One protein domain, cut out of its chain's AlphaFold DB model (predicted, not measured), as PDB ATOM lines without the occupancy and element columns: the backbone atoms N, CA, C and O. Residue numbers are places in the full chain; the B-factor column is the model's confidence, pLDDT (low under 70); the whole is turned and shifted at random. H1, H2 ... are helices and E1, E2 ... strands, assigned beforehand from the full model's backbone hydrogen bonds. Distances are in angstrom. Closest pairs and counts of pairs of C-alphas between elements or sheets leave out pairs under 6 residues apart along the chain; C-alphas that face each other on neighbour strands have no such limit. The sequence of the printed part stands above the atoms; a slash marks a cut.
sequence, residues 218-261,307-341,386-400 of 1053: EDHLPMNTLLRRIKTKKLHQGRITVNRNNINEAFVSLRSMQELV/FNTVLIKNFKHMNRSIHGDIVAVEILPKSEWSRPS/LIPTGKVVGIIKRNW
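Overview. This is residues 218 to 261, 307 to 341 and 386 to 400 of the 1053 residues of the protein "Exosome complex exonuclease RRP44" of Naegleria gruberi (UniProt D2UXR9). A small closed barrel of five strands, E1 to E5, makes the body, with helix H1 packed on its outside and short H3 also outside it, while H2 lies off the barrel. The 94 printed residues hold three named helices and five named strands, in the order H1 E1 E2 H2 E3 H3 E4 E5; the class is mixed, helices and strands. Round the mixed ring run E1, E2, E3, E5, E4 and back to E1. The whole is compact and rounded, with a radius of gyration of the C-alphas of 12.3 A and spans of 34 by 31 by 27 A.

Along the chain. H1, residues 223 to 231, begins at C-alpha 223 (-23.765, -12.640, -42.716) and is 12.2 A long. E1, 236 to 242, is 17.4 A, and E2, 249 to 254, 16.3 A. H2 is 257 to 261, E3 309 to 313 and H3 314 to 318. E4, 326 to 331, is 15.7 A. E5, 389 to 397, is 21.3 A, bends by 70 degrees at residue 394 and ends at C-alpha 397 (-33.933, -12.981, -43.522).

Arrangement. H1 is on the barrel, outside it, at a height over the sheet of 9.1 A; its closest C-alphas to E4 are Leu 226 and Ala 328, 6.9 A. E1 and E2 form an antiparallel hairpin, with N 241 and O 251 at 2.8 A, within hydrogen-bond range. Antiparallel E2 and E3 have N 252 and O 310 at 2.8 A. Parallel E3 and E5 have N 390 and O 311 at 2.8 A. Antiparallel E5 and E4 have N 328 and O 394 at 2.9 A; antiparallel E4 and E1 have N 329 and O 236 at 2.8 A. H3 is on the barrel, outside it, with the C-alphas of His 317 and Lys 391 closest to E5, 4.5 A. H2 is only just not on the barrel, with 4 pairs of C-alphas within 10 A. Every O i to N i+4 pair is within range in H1 and H3; H2 has 0 of 1, and 1 of 2 O i to N i+3 pairs.

Size, cuts and confidence. The farthest C-alphas, Asn 224 and Asn 245, are 34.9 A apart. Residues 262 to 306 and 342 to 385 are not printed, with C-alpha gaps of 19.6 A and 11.5 A. No link printed whole is long. Confidence is under 70 at residues 245, 255 to 261, 307 and 340 to 341.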
ATOM      1  N   GLU A 218     -26.957   1.559 -35.752       88.56
ATOM      2  CA  GLU A 218     -25.735   0.755 -35.891       88.56
ATOM      3  C   GLU A 218     -25.704  -0.025 -37.224       88.56
ATOM      4  O   GLU A 218     -26.734  -0.491 -37.736       88.56
ATOM      5  N   ASP A 219     -24.504  -0.218 -37.773       89.81
ATOM      6  CA  ASP A 219     -24.290  -1.041 -38.965       89.81
ATOM      7  C   ASP A 219     -24.605  -2.519 -38.680       89.81
ATOM      8  O   ASP A 219     -24.330  -3.050 -37.602       89.81
ATOM      9  N   HIS A 220     -25.200  -3.211 -39.655       92.69
ATOM     10  CA  HIS A 220     -25.473  -4.644 -39.518       92.69
ATOM     11  C   HIS A 220     -24.198  -5.454 -39.742       92.69
ATOM     12  O   HIS A 220     -23.461  -5.233 -40.703       92.69
ATOM     13  N   LEU A 221     -23.960  -6.453 -38.891       89.31
ATOM     14  CA  LEU A 221     -22.818  -7.348 -39.062       89.31
ATOM     15  C   LEU A 221     -22.949  -8.180 -40.356       89.31
ATOM     16  O   LEU A 221     -24.040  -8.671 -40.661       89.31
ATOM     17  N   PRO A 222     -21.839  -8.453 -41.071       86.88
ATOM     18  CA  PRO A 222     -21.860  -9.314 -42.249       86.88
ATOM     19  C   PRO A 222     -22.385 -10.723 -41.940       86.88
ATOM     20  O   PRO A 222     -22.057 -11.302 -40.897       86.88
ATOM     21  N   MET A 223     -23.115 -11.328 -42.885       83.31
ATOM     22  CA  MET A 223     -23.765 -12.640 -42.716       83.31
ATOM     23  C   MET A 223     -22.808 -13.738 -42.217       83.31
ATOM     24  O   MET A 223     -23.152 -14.501 -41.316       83.31
ATOM     25  N   ASN A 224     -21.575 -13.793 -42.731       81.38
ATOM     26  CA  ASN A 224     -20.574 -14.773 -42.282       81.38
ATOM     27  C   ASN A 224     -20.220 -14.612 -40.794       81.38
ATOM     28  O   ASN A 224     -20.054 -15.600 -40.075       81.38
ATOM     29  N   THR A 225     -20.138 -13.369 -40.314       87.62
ATOM     30  CA  THR A 225     -19.886 -13.069 -38.901       87.62
ATOM     31  C   THR A 225     -21.091 -13.423 -38.042       87.62
ATOM     32  O   THR A 225     -20.894 -14.025 -36.984       87.62
ATOM     33  N   LEU A 226     -22.311 -13.124 -38.503       86.31
ATOM     34  CA  LEU A 226     -23.549 -13.517 -37.824       86.31
ATOM     35  C   LEU A 226     -23.614 -15.035 -37.641       86.31
ATOM     36  O   LEU A 226     -23.687 -15.511 -36.512       86.31
ATOM     37  N   LEU A 227     -23.489 -15.801 -38.729       84.00
ATOM     38  CA  LEU A 227     -23.557 -17.265 -38.699       84.00
ATOM     39  C   LEU A 227     -22.474 -17.878 -37.803       84.00
ATOM     40  O   LEU A 227     -22.756 -18.794 -37.029       84.00
ATOM     41  N   ARG A 228     -21.244 -17.347 -37.853       85.88
ATOM     42  CA  ARG A 228     -20.155 -17.775 -36.963       85.88
ATOM     43  C   ARG A 228     -20.495 -17.512 -35.497       85.88
ATOM     44  O   ARG A 228     -20.345 -18.416 -34.682       85.88
ATOM     45  N   ARG A 229     -20.966 -16.305 -35.158       87.69
ATOM     46  CA  ARG A 229     -21.295 -15.928 -33.773       87.69
ATOM     47  C   ARG A 229     -22.528 -16.660 -33.236       87.69
ATOM     48  O   ARG A 229     -22.556 -16.980 -32.051       87.69
ATOM     49  N   ILE A 230     -23.494 -16.990 -34.094       86.19
ATOM     50  CA  ILE A 230     -24.632 -17.861 -33.760       86.19
ATOM     51  C   ILE A 230     -24.135 -19.278 -33.458       86.19
ATOM     52  O   ILE A 230     -24.490 -19.853 -32.431       86.19
ATOM     53  N   LYS A 231     -23.241 -19.826 -34.294       84.12
ATOM     54  CA  LYS A 231     -22.648 -21.155 -34.072       84.12
ATOM     55  C   LYS A 231     -21.852 -21.225 -32.764       84.12
ATOM     56  O   LYS A 231     -21.915 -22.237 -32.074       84.12
ATOM     57  N   THR A 232     -21.146 -20.154 -32.398       85.94
ATOM     58  CA  THR A 232     -20.436 -20.044 -31.110       85.94
ATOM     59  C   THR A 232     -21.339 -19.617 -29.946       85.94
ATOM     60  O   THR A 232     -20.812 -19.285 -28.890       85.94
ATOM     61  N   LYS A 233     -22.670 -19.566 -30.130       82.75
ATOM     62  CA  LYS A 233     -23.669 -19.148 -29.125       82.75
ATOM     63  C   LYS A 233     -23.432 -17.759 -28.504       82.75
ATOM     64  O   LYS A 233     -23.870 -17.501 -27.393       82.75
ATOM     65  N   LYS A 234     -22.744 -16.861 -29.219       86.12
ATOM     66  CA  LYS A 234     -22.568 -15.452 -28.816       86.12
ATOM     67  C   LYS A 234     -23.731 -14.569 -29.271       86.12
ATOM     68  O   LYS A 234     -23.965 -13.523 -28.688       86.12
ATOM     69  N   LEU A 235     -24.416 -14.974 -30.338       89.62
ATOM     70  CA  LEU A 235     -25.636 -14.341 -30.829       89.62
ATOM     71  C   LEU A 235     -26.752 -15.374 -30.886       89.62
ATOM     72  O   LEU A 235     -26.499 -16.561 -31.108       89.62
ATOM     73  N   HIS A 236     -27.984 -14.900 -30.760       89.88
ATOM     74  CA  HIS A 236     -29.173 -15.733 -30.838       89.88
ATOM     75  C   HIS A 236     -30.004 -15.351 -32.056       89.88
ATOM     76  O   HIS A 236     -30.208 -14.176 -32.344       89.88
ATOM     77  N   GLN A 237     -30.484 -16.352 -32.786       89.44
ATOM     78  CA  GLN A 237     -31.371 -16.153 -33.925       89.44
ATOM     79  C   GLN A 237     -32.826 -16.328 -33.489       89.44
ATOM     80  O   GLN A 237     -33.162 -17.283 -32.786       89.44
ATOM     81  N   GLY A 238     -33.704 -15.454 -33.970       88.94
ATOM     82  CA  GLY A 238     -35.134 -15.566 -33.708       88.94
ATOM     83  C   GLY A 238     -35.975 -14.728 -34.657       88.94
ATOM     84  O   GLY A 238     -35.452 -13.969 -35.474       88.94
ATOM     85  N   ARG A 239     -37.296 -14.891 -34.564       91.38
ATOM     86  CA  ARG A 239     -38.254 -14.058 -35.299       91.38
ATOM     87  C   ARG A 239     -38.656 -12.876 -34.429       91.38
ATOM     88  O   ARG A 239     -39.096 -13.096 -33.301       91.38
ATOM     89  N   ILE A 240     -38.534 -11.661 -34.958       92.38
ATOM     90  CA  ILE A 240     -38.973 -10.453 -34.258       92.38
ATOM     91  C   ILE A 240     -40.480 -10.235 -34.438       92.38
ATOM     92  O   ILE A 240     -41.022 -10.370 -35.534       92.38
ATOM     93  N   THR A 241     -41.158  -9.904 -33.345       91.25
ATOM     94  CA  THR A 241     -42.588  -9.600 -33.277       91.25
ATOM     95  C   THR A 241     -42.744  -8.244 -32.604       91.25
ATOM     96  O   THR A 241     -42.575  -8.133 -31.392       91.25
ATOM     97  N   VAL A 242     -43.030  -7.213 -33.394       89.81
ATOM     98  CA  VAL A 242     -43.314  -5.862 -32.885       89.81
ATOM     99  C   VAL A 242     -44.636  -5.873 -32.113       89.81
ATOM    100  O   VAL A 242     -45.593  -6.531 -32.533       89.81
ATOM    101  N   ASN A 243     -44.682  -5.173 -30.982       82.25
ATOM    102  CA  ASN A 243     -45.876  -5.036 -30.163       82.25
ATOM    103  C   ASN A 243     -46.872  -4.077 -30.843       82.25
ATOM    104  O   ASN A 243     -46.552  -2.933 -31.147       82.25
ATOM    105  N   ARG A 244     -48.105  -4.543 -31.077       77.00
ATOM    106  CA  ARG A 244     -49.170  -3.762 -31.739       77.00
ATOM    107  C   ARG A 244     -49.626  -2.541 -30.940       77.00
ATOM    108  O   ARG A 244     -50.130  -1.592 -31.531       77.00
ATOM    109  N   ASN A 245     -49.469  -2.585 -29.619       68.75
ATOM    110  CA  ASN A 245     -49.894  -1.522 -28.709       68.75
ATOM    111  C   ASN A 245     -48.767  -0.519 -28.420       68.75
ATOM    112  O   ASN A 245     -49.033   0.587 -27.959       68.75
ATOM    113  N   ASN A 246     -47.513  -0.904 -28.674       76.19
ATOM    114  CA  ASN A 246     -46.345  -0.052 -28.502       76.19
ATOM    115  C   ASN A 246     -45.297  -0.411 -29.559       76.19
ATOM    116  O   ASN A 246     -44.542  -1.367 -29.400       76.19
ATOM    117  N   ILE A 247     -45.235   0.375 -30.632       81.81
ATOM    118  CA  ILE A 247     -44.331   0.102 -31.754       81.81
ATOM    119  C   ILE A 247     -42.850   0.254 -31.389       81.81
ATOM    120  O   ILE A 247     -41.999  -0.239 -32.120       81.81
ATOM    121  N   ASN A 248     -42.538   0.897 -30.256       82.44
ATOM    122  CA  ASN A 248     -41.187   1.013 -29.712       82.44
ATOM    123  C   ASN A 248     -40.769  -0.224 -28.904       82.44
ATOM    124  O   ASN A 248     -39.665  -0.253 -28.362       82.44
ATOM    125  N   GLU A 249     -41.600  -1.263 -28.838       85.94
ATOM    126  CA  GLU A 249     -41.264  -2.529 -28.199       85.94
ATOM    127  C   GLU A 249     -41.456  -3.704 -29.151       85.94
ATOM    128  O   GLU A 249     -42.451  -3.819 -29.867       85.94
ATOM    129  N   ALA A 250     -40.506  -4.632 -29.124       89.44
ATOM    130  CA  ALA A 250     -40.591  -5.866 -29.881       89.44
ATOM    131  C   ALA A 250     -40.066  -7.050 -29.076       89.44
ATOM    132  O   ALA A 250     -39.241  -6.910 -28.178       89.44
ATOM    133  N   PHE A 251     -40.524  -8.243 -29.428       90.75
ATOM    134  CA  PHE A 251     -40.106  -9.491 -28.806       90.75
ATOM    135  C   PHE A 251     -39.458 -10.391 -29.844       90.75
ATOM    136  O   PHE A 251     -39.985 -10.561 -30.943       90.75
ATOM    137  N   VAL A 252     -38.338 -11.011 -29.492       89.62
ATOM    138  CA  VAL A 252     -37.686 -12.011 -30.335       89.62
ATOM    139  C   VAL A 252     -37.853 -13.376 -29.692       89.62
ATOM    140  O   VAL A 252     -37.304 -13.641 -28.624       89.62
ATOM    141  N   SER A 253     -38.610 -14.253 -30.351       85.38
ATOM    142  CA  SER A 253     -38.744 -15.650 -29.937       85.38
ATOM    143  C   SER A 253     -37.517 -16.434 -30.398       85.38
ATOM    144  O   SER A 253     -37.301 -16.605 -31.605       85.38
ATOM    145  N   LEU A 254     -36.718 -16.901 -29.441       79.56
ATOM    146  CA  LEU A 254     -35.526 -17.704 -29.688       79.56
ATOM    147  C   LEU A 254     -35.956 -19.155 -29.934       79.56
ATOM    148  O   LEU A 254     -36.672 -19.742 -29.128       79.56
ATOM    149  N   ARG A 255     -35.559 -19.739 -31.069       59.94
ATOM    150  CA  ARG A 255     -35.876 -21.141 -31.396       59.94
ATOM    151  C   ARG A 255     -34.705 -22.062 -31.071       59.94
ATOM    152  O   ARG A 255     -33.547 -21.665 -31.190       59.94
ATOM    153  N   SER A 256     -34.998 -23.319 -30.730       46.12
ATOM    154  CA  SER A 256     -33.973 -24.363 -30.648       46.12
ATOM    155  C   SER A 256     -33.394 -24.632 -32.049       46.12
ATOM    156  O   SER A 256     -34.108 -24.613 -33.055       46.12
ATOM    157  N   MET A 257     -32.080 -24.871 -32.151       35.91
ATOM    158  CA  MET A 257     -31.398 -25.059 -33.447       35.91
ATOM    159  C   MET A 257     -31.960 -26.224 -34.290       35.91
ATOM    160  O   MET A 257     -31.759 -26.235 -35.504       35.91
ATOM    161  N   GLN A 258     -32.664 -27.187 -33.685       32.53
ATOM    162  CA  GLN A 258     -33.212 -28.361 -34.377       32.53
ATOM    163  C   GLN A 258     -34.374 -28.019 -35.326       32.53
ATOM    164  O   GLN A 258     -34.481 -28.627 -36.388       32.53
ATOM    165  N   GLU A 259     -35.180 -26.993 -35.029       36.84
ATOM    166  CA  GLU A 259     -36.295 -26.577 -35.899       36.84
ATOM    167  C   GLU A 259     -35.844 -25.722 -37.100       36.84
ATOM    168  O   GLU A 259     -36.523 -25.652 -38.124       36.84
ATOM    169  N   LEU A 260     -34.678 -25.074 -37.011       40.25
ATOM    170  CA  LEU A 260     -34.212 -24.076 -37.989       40.25
ATOM    171  C   LEU A 260     -33.485 -24.666 -39.203       40.25
ATOM    172  O   LEU A 260     -33.325 -23.992 -40.224       40.25
ATOM    173  N   VAL A 261     -33.082 -25.936 -39.138       31.52
ATOM    174  CA  VAL A 261     -32.457 -26.627 -40.274       31.52
ATOM    175  C   VAL A 261     -33.431 -26.746 -41.457       31.52
ATOM    176  O   VAL A 261     -32.981 -26.843 -42.595       31.52
ATOM    177  N   PHE A 307     -32.831 -18.781 -22.724       65.50
ATOM    178  CA  PHE A 307     -33.952 -17.855 -22.860       65.50
ATOM    179  C   PHE A 307     -34.872 -18.280 -24.010       65.50
ATOM    180  O   PHE A 307     -34.396 -18.619 -25.092       65.50
ATOM    181  N   ASN A 308     -36.190 -18.222 -23.799       71.62
ATOM    182  CA  ASN A 308     -37.177 -18.498 -24.855       71.62
ATOM    183  C   ASN A 308     -37.580 -17.230 -25.627       71.62
ATOM    184  O   ASN A 308     -37.869 -17.293 -26.821       71.62
ATOM    185  N   THR A 309     -37.583 -16.076 -24.955       81.94
ATOM    186  CA  THR A 309     -37.974 -14.784 -25.531       81.94
ATOM    187  C   THR A 309     -37.055 -13.691 -25.003       81.94
ATOM    188  O   THR A 309     -36.699 -13.706 -23.825       81.94
ATOM    189  N   VAL A 310     -36.699 -12.744 -25.869       88.44
ATOM    190  CA  VAL A 310     -35.896 -11.558 -25.538       88.44
ATOM    191  C   VAL A 310     -36.686 -10.301 -25.901       88.44
ATOM    192  O   VAL A 310     -37.256 -10.229 -26.991       88.44
ATOM    193  N   LEU A 311     -36.724  -9.324 -24.998       90.38
ATOM    194  CA  LEU A 311     -37.319  -8.007 -25.221       90.38
ATOM    195  C   LEU A 311     -36.332  -7.098 -25.958       90.38
ATOM    196  O   LEU A 311     -35.168  -6.997 -25.585       90.38
ATOM    197  N   ILE A 312     -36.808  -6.401 -26.979       91.12
ATOM    198  CA  ILE A 312     -36.070  -5.372 -27.705       91.12
ATOM    199  C   ILE A 312     -36.783  -4.047 -27.453       91.12
ATOM    200  O   ILE A 312     -37.950  -3.884 -27.816       91.12
ATOM    201  N   LYS A 313     -36.086  -3.115 -26.804       84.38
ATOM    202  CA  LYS A 313     -36.619  -1.794 -26.462       84.38
ATOM    203  C   LYS A 313     -36.139  -0.739 -27.436       84.38
ATOM    204  O   LYS A 313     -34.950  -0.710 -27.703       84.38
ATOM    205  N   ASN A 314     -37.030   0.170 -27.816       83.50
ATOM    206  CA  ASN A 314     -36.840   1.310 -28.712       83.50
ATOM    207  C   ASN A 314     -36.435   0.950 -30.154       83.50
ATOM    208  O   ASN A 314     -35.949  -0.141 -30.465       83.50
ATOM    209  N   PHE A 315     -36.638   1.909 -31.062       83.75
ATOM    210  CA  PHE A 315     -36.343   1.734 -32.484       83.75
ATOM    211  C   PHE A 315     -34.848   1.507 -32.760       83.75
ATOM    212  O   PHE A 315     -34.512   0.742 -33.664       83.75
ATOM    213  N   LYS A 316     -33.941   2.086 -31.957       88.75
ATOM    214  CA  LYS A 316     -32.489   1.917 -32.131       88.75
ATOM    215  C   LYS A 316     -32.060   0.468 -31.912       88.75
ATOM    216  O   LYS A 316     -31.347  -0.068 -32.757       88.75
ATOM    217  N   HIS A 317     -32.533  -0.203 -30.855       92.69
ATOM    218  CA  HIS A 317     -32.211  -1.620 -30.634       92.69
ATOM    219  C   HIS A 317     -32.978  -2.563 -31.558       92.69
ATOM    220  O   HIS A 317     -32.492  -3.661 -31.828       92.69
ATOM    221  N   MET A 318     -34.143  -2.159 -32.075       92.31
ATOM    222  CA  MET A 318     -34.774  -2.876 -33.189       92.31
ATOM    223  C   MET A 318     -33.927  -2.801 -34.463       92.31
ATOM    224  O   MET A 318     -34.015  -3.700 -35.296       92.31
ATOM    225  N   ASN A 319     -33.090  -1.771 -34.599       93.19
ATOM    226  CA  ASN A 319     -32.050  -1.635 -35.613       93.19
ATOM    227  C   ASN A 319     -32.515  -1.991 -37.034       93.19
ATOM    228  O   ASN A 319     -32.051  -2.963 -37.642       93.19
ATOM    229  N   ARG A 320     -33.457  -1.199 -37.561       92.56
ATOM    230  CA  ARG A 320     -33.991  -1.338 -38.928       92.56
ATOM    231  C   ARG A 320     -34.550  -2.737 -39.233       92.56
ATOM    232  O   ARG A 320     -34.459  -3.202 -40.373       92.56
ATOM    233  N   SER A 321     -35.078  -3.443 -38.231       93.38
ATOM    234  CA  SER A 321     -35.851  -4.680 -38.408       93.38
ATOM    235  C   SER A 321     -37.347  -4.383 -38.494       93.38
ATOM    236  O   SER A 321     -37.819  -3.380 -37.963       93.38
ATOM    237  N   ILE A 322     -38.089  -5.238 -39.196       91.88
ATOM    238  CA  ILE A 322     -39.542  -5.115 -39.373       91.88
ATOM    239  C   ILE A 322     -40.241  -6.351 -38.804       91.88
ATOM    240  O   ILE A 322     -39.652  -7.431 -38.701       91.88
ATOM    241  N   HIS A 323     -41.512  -6.198 -38.424       91.81
ATOM    242  CA  HIS A 323     -42.352  -7.284 -37.930       91.81
ATOM    243  C   HIS A 323     -42.250  -8.553 -38.798       91.81
ATOM    244  O   HIS A 323     -42.532  -8.562 -39.998       91.81
ATOM    245  N   GLY A 324     -41.859  -9.660 -38.164       89.19
ATOM    246  CA  GLY A 324     -41.725 -10.967 -38.795       89.19
ATOM    247  C   GLY A 324     -40.358 -11.264 -39.416       89.19
ATOM    248  O   GLY A 324     -40.173 -12.407 -39.850       89.19
ATOM    249  N   ASP A 325     -39.411 -10.320 -39.430       92.06
ATOM    250  CA  ASP A 325     -38.024 -10.569 -39.846       92.06
ATOM    251  C   ASP A 325     -37.371 -11.665 -38.984       92.06
ATOM    252  O   ASP A 325     -37.694 -11.854 -37.805       92.06
ATOM    253  N   ILE A 326     -36.413 -12.388 -39.571       91.75
ATOM    254  CA  ILE A 326     -35.509 -13.255 -38.811       91.75
ATOM    255  C   ILE A 326     -34.224 -12.486 -38.544       91.75
ATOM    256  O   ILE A 326     -33.500 -12.121 -39.473       91.75
ATOM    257  N   VAL A 327     -33.948 -12.264 -37.264       94.19
ATOM    258  CA  VAL A 327     -32.905 -11.365 -36.770       94.19
ATOM    259  C   VAL A 327     -31.874 -12.119 -35.938       94.19
ATOM    260  O   VAL A 327     -32.163 -13.177 -35.371       94.19
ATOM    261  N   ALA A 328     -30.667 -11.562 -35.869       94.12
ATOM    262  CA  ALA A 328     -29.639 -11.947 -34.915       94.12
ATOM    263  C   ALA A 328     -29.612 -10.932 -33.766       94.12
ATOM    264  O   ALA A 328     -29.480  -9.728 -33.998       94.12
ATOM    265  N   VAL A 329     -29.729 -11.429 -32.539       93.88
ATOM    266  CA  VAL A 329     -29.824 -10.633 -31.313       93.88
ATOM    267  C   VAL A 329     -28.613 -10.886 -30.429       93.88
ATOM    268  O   VAL A 329     -28.208 -12.032 -30.216       93.88
ATOM    269  N   GLU A 330     -28.066  -9.798 -29.905       93.88
ATOM    270  CA  GLU A 330     -27.117  -9.785 -28.800       93.88
ATOM    271  C   GLU A 330     -27.881  -9.505 -27.502       93.88
ATOM    272  O   GLU A 330     -28.660  -8.551 -27.433       93.88
ATOM    273  N   ILE A 331     -27.711 -10.362 -26.495       91.38
ATOM    274  CA  ILE A 331     -28.367 -10.199 -25.192       91.38
ATOM    275  C   ILE A 331     -27.553  -9.200 -24.371       91.38
ATOM    276  O   ILE A 331     -26.340  -9.354 -24.240       91.38
ATOM    277  N   LEU A 332     -28.227  -8.190 -23.825       90.94
ATOM    278  CA  LEU A 332     -27.601  -7.166 -22.997       90.94
ATOM    279  C   LEU A 332     -27.273  -7.714 -21.595       90.94
ATOM    280  O   LEU A 332     -27.896  -8.689 -21.147       90.94
ATOM    281  N   PRO A 333     -26.318  -7.096 -20.875       89.12
ATOM    282  CA  PRO A 333     -26.012  -7.456 -19.494       89.12
ATOM    283  C   PRO A 333     -27.259  -7.443 -18.600       89.12
ATOM    284  O   PRO A 333     -28.179  -6.655 -18.808       89.12
ATOM    285  N   LYS A 334     -27.277  -8.283 -17.556       84.56
ATOM    286  CA  LYS A 334     -28.418  -8.395 -16.621       84.56
ATOM    287  C   LYS A 334     -28.810  -7.067 -15.960       84.56
ATOM    288  O   LYS A 334     -29.966  -6.897 -15.594       84.56
ATOM    289  N   SER A 335     -27.876  -6.125 -15.834       82.81
ATOM    290  CA  SER A 335     -28.124  -4.766 -15.335       82.81
ATOM    291  C   SER A 335     -29.038  -3.931 -16.239       82.81
ATOM    292  O   SER A 335     -29.660  -2.990 -15.763       82.81
ATOM    293  N   GLU A 336     -29.132  -4.271 -17.525       84.12
ATOM    294  CA  GLU A 336     -29.956  -3.588 -18.534       84.12
ATOM    295  C   GLU A 336     -31.227  -4.381 -18.878       84.12
ATOM    296  O   GLU A 336     -31.981  -4.061 -19.808       84.12
ATOM    297  N   TRP A 337     -31.486  -5.455 -18.134       85.94
ATOM    298  CA  TRP A 337     -32.745  -6.166 -18.248       85.94
ATOM    299  C   TRP A 337     -33.877  -5.269 -17.790       85.94
ATOM    300  O   TRP A 337     -33.756  -4.480 -16.856       85.94
ATOM    301  N   SER A 338     -34.982  -5.353 -18.511       78.25
ATOM    302  CA  SER A 338     -36.058  -4.387 -18.396       78.25
ATOM    303  C   SER A 338     -37.402  -5.093 -18.407       78.25
ATOM    304  O   SER A 338     -37.499  -6.296 -18.643       78.25
ATOM    305  N   ARG A 339     -38.447  -4.332 -18.099       74.12
ATOM    306  CA  ARG A 339     -39.836  -4.786 -18.151       74.12
ATOM    307  C   ARG A 339     -40.516  -4.292 -19.429       74.12
ATOM    308  O   ARG A 339     -40.176  -3.181 -19.866       74.12
ATOM    309  N   PRO A 340     -41.465  -5.051 -20.002       67.56
ATOM    310  CA  PRO A 340     -42.386  -4.520 -21.000       67.56
ATOM    311  C   PRO A 340     -43.086  -3.268 -20.464       67.56
ATOM    312  O   PRO A 340     -43.354  -3.162 -19.264       67.56
ATOM    313  N   SER A 341     -43.358  -2.299 -21.328       63.28
ATOM    314  CA  SER A 341     -44.065  -1.087 -20.925       63.28
ATOM    315  C   SER A 341     -45.559  -1.384 -20.797       63.28
ATOM    316  O   SER A 341     -46.162  -1.987 -21.680       63.28
ATOM    317  N   LEU A 386     -38.080  -8.724 -14.050       73.06
ATOM    318  CA  LEU A 386     -37.237  -8.288 -15.173       73.06
ATOM    319  C   LEU A 386     -37.073  -9.422 -16.196       73.06
ATOM    320  O   LEU A 386     -36.793 -10.562 -15.813       73.06
ATOM    321  N   ILE A 387     -37.211  -9.106 -17.485       80.69
ATOM    322  CA  ILE A 387     -37.019 -10.062 -18.580       80.69
ATOM    323  C   ILE A 387     -35.738  -9.753 -19.366       80.69
ATOM    324  O   ILE A 387     -35.301  -8.599 -19.394       80.69
ATOM    325  N   PRO A 388     -35.125 -10.759 -20.022       87.44
ATOM    326  CA  PRO A 388     -33.924 -10.551 -20.823       87.44
ATOM    327  C   PRO A 388     -34.147  -9.501 -21.913       87.44
ATOM    328  O   PRO A 388     -35.025  -9.671 -22.761       87.44
ATOM    329  N   THR A 389     -33.332  -8.443 -21.909       91.38
ATOM    330  CA  THR A 389     -33.322  -7.413 -22.961       91.38
ATOM    331  C   THR A 389     -32.181  -7.680 -23.943       91.38
ATOM    332  O   THR A 389     -31.110  -8.144 -23.551       91.38
ATOM    333  N   GLY A 390     -32.381  -7.376 -25.222       92.56
ATOM    334  CA  GLY A 390     -31.360  -7.499 -26.259       92.56
ATOM    335  C   GLY A 390     -31.409  -6.375 -27.287       92.56
ATOM    336  O   GLY A 390     -32.339  -5.564 -27.306       92.56
ATOM    337  N   LYS A 391     -30.420  -6.376 -28.184       94.50
ATOM    338  CA  LYS A 391     -30.389  -5.527 -29.380       94.50
ATOM    339  C   LYS A 391     -30.160  -6.338 -30.650       94.50
ATOM    340  O   LYS A 391     -29.451  -7.346 -30.650       94.50
ATOM    341  N   VAL A 392     -30.772  -5.903 -31.746       95.75
ATOM    342  CA  VAL A 392     -30.605  -6.503 -33.071       95.75
ATOM    343  C   VAL A 392     -29.295  -6.014 -33.682       95.75
ATOM    344  O   VAL A 392     -29.091  -4.818 -33.880       95.75
ATOM    345  N   VAL A 393     -28.416  -6.954 -34.028       95.44
ATOM    346  CA  VAL A 393     -27.092  -6.666 -34.619       95.44
ATOM    347  C   VAL A 393     -27.006  -7.036 -36.102       95.44
ATOM    348  O   VAL A 393     -26.001  -6.783 -36.765       95.44
ATOM    349  N   GLY A 394     -28.053  -7.658 -36.643       92.12
ATOM    350  CA  GLY A 394     -28.145  -7.967 -38.062       92.12
ATOM    351  C   GLY A 394     -29.411  -8.723 -38.439       92.12
ATOM    352  O   GLY A 394     -30.079  -9.335 -37.600       92.12
ATOM    353  N   ILE A 395     -29.724  -8.693 -39.732       91.69
ATOM    354  CA  ILE A 395     -30.905  -9.334 -40.307       91.69
ATOM    355  C   ILE A 395     -30.468 -10.563 -41.102       91.69
ATOM    356  O   ILE A 395     -29.651 -10.471 -42.014       91.69
ATOM    357  N   ILE A 396     -31.021 -11.724 -40.760       88.50
ATOM    358  CA  ILE A 396     -30.716 -12.997 -41.425       88.50
ATOM    359  C   ILE A 396     -31.644 -13.201 -42.622       88.50
ATOM    360  O   ILE A 396     -31.213 -13.664 -43.676       88.50
ATOM    361  N   LYS A 397     -32.929 -12.869 -42.462       87.50
ATOM    362  CA  LYS A 397     -33.933 -12.981 -43.522       87.50
ATOM    363  C   LYS A 397     -34.994 -11.899 -43.359       87.50
ATOM    364  O   LYS A 397     -35.647 -11.840 -42.318       87.50
ATOM    365  N   ARG A 398     -35.174 -11.090 -44.405       86.81
ATOM    366  CA  ARG A 398     -36.242 -10.088 -44.509       86.81
ATOM    367  C   ARG A 398     -37.599 -10.742 -44.765       86.81
ATOM    368  O   ARG A 398     -37.684 -11.760 -45.455       86.81
ATOM    369  N   ASN A 399     -38.647 -10.128 -44.233       87.56
ATOM    370  CA  ASN A 399     -40.049 -10.495 -44.408       87.56
ATOM    371  C   ASN A 399     -40.842  -9.370 -45.103       87.56
ATOM    372  O   ASN A 399     -42.022  -9.168 -44.821       87.56
ATOM    373  N   TRP A 400     -40.181  -8.615 -45.985       87.75
ATOM    374  CA  TRP A 400     -40.822  -7.558 -46.762       87.75
ATOM    375  C   TRP A 400     -41.860  -8.128 -47.725       87.75
ATOM    376  O   TRP A 400     -41.683  -9.200 -48.312       87.75
TER     377      TRP A 400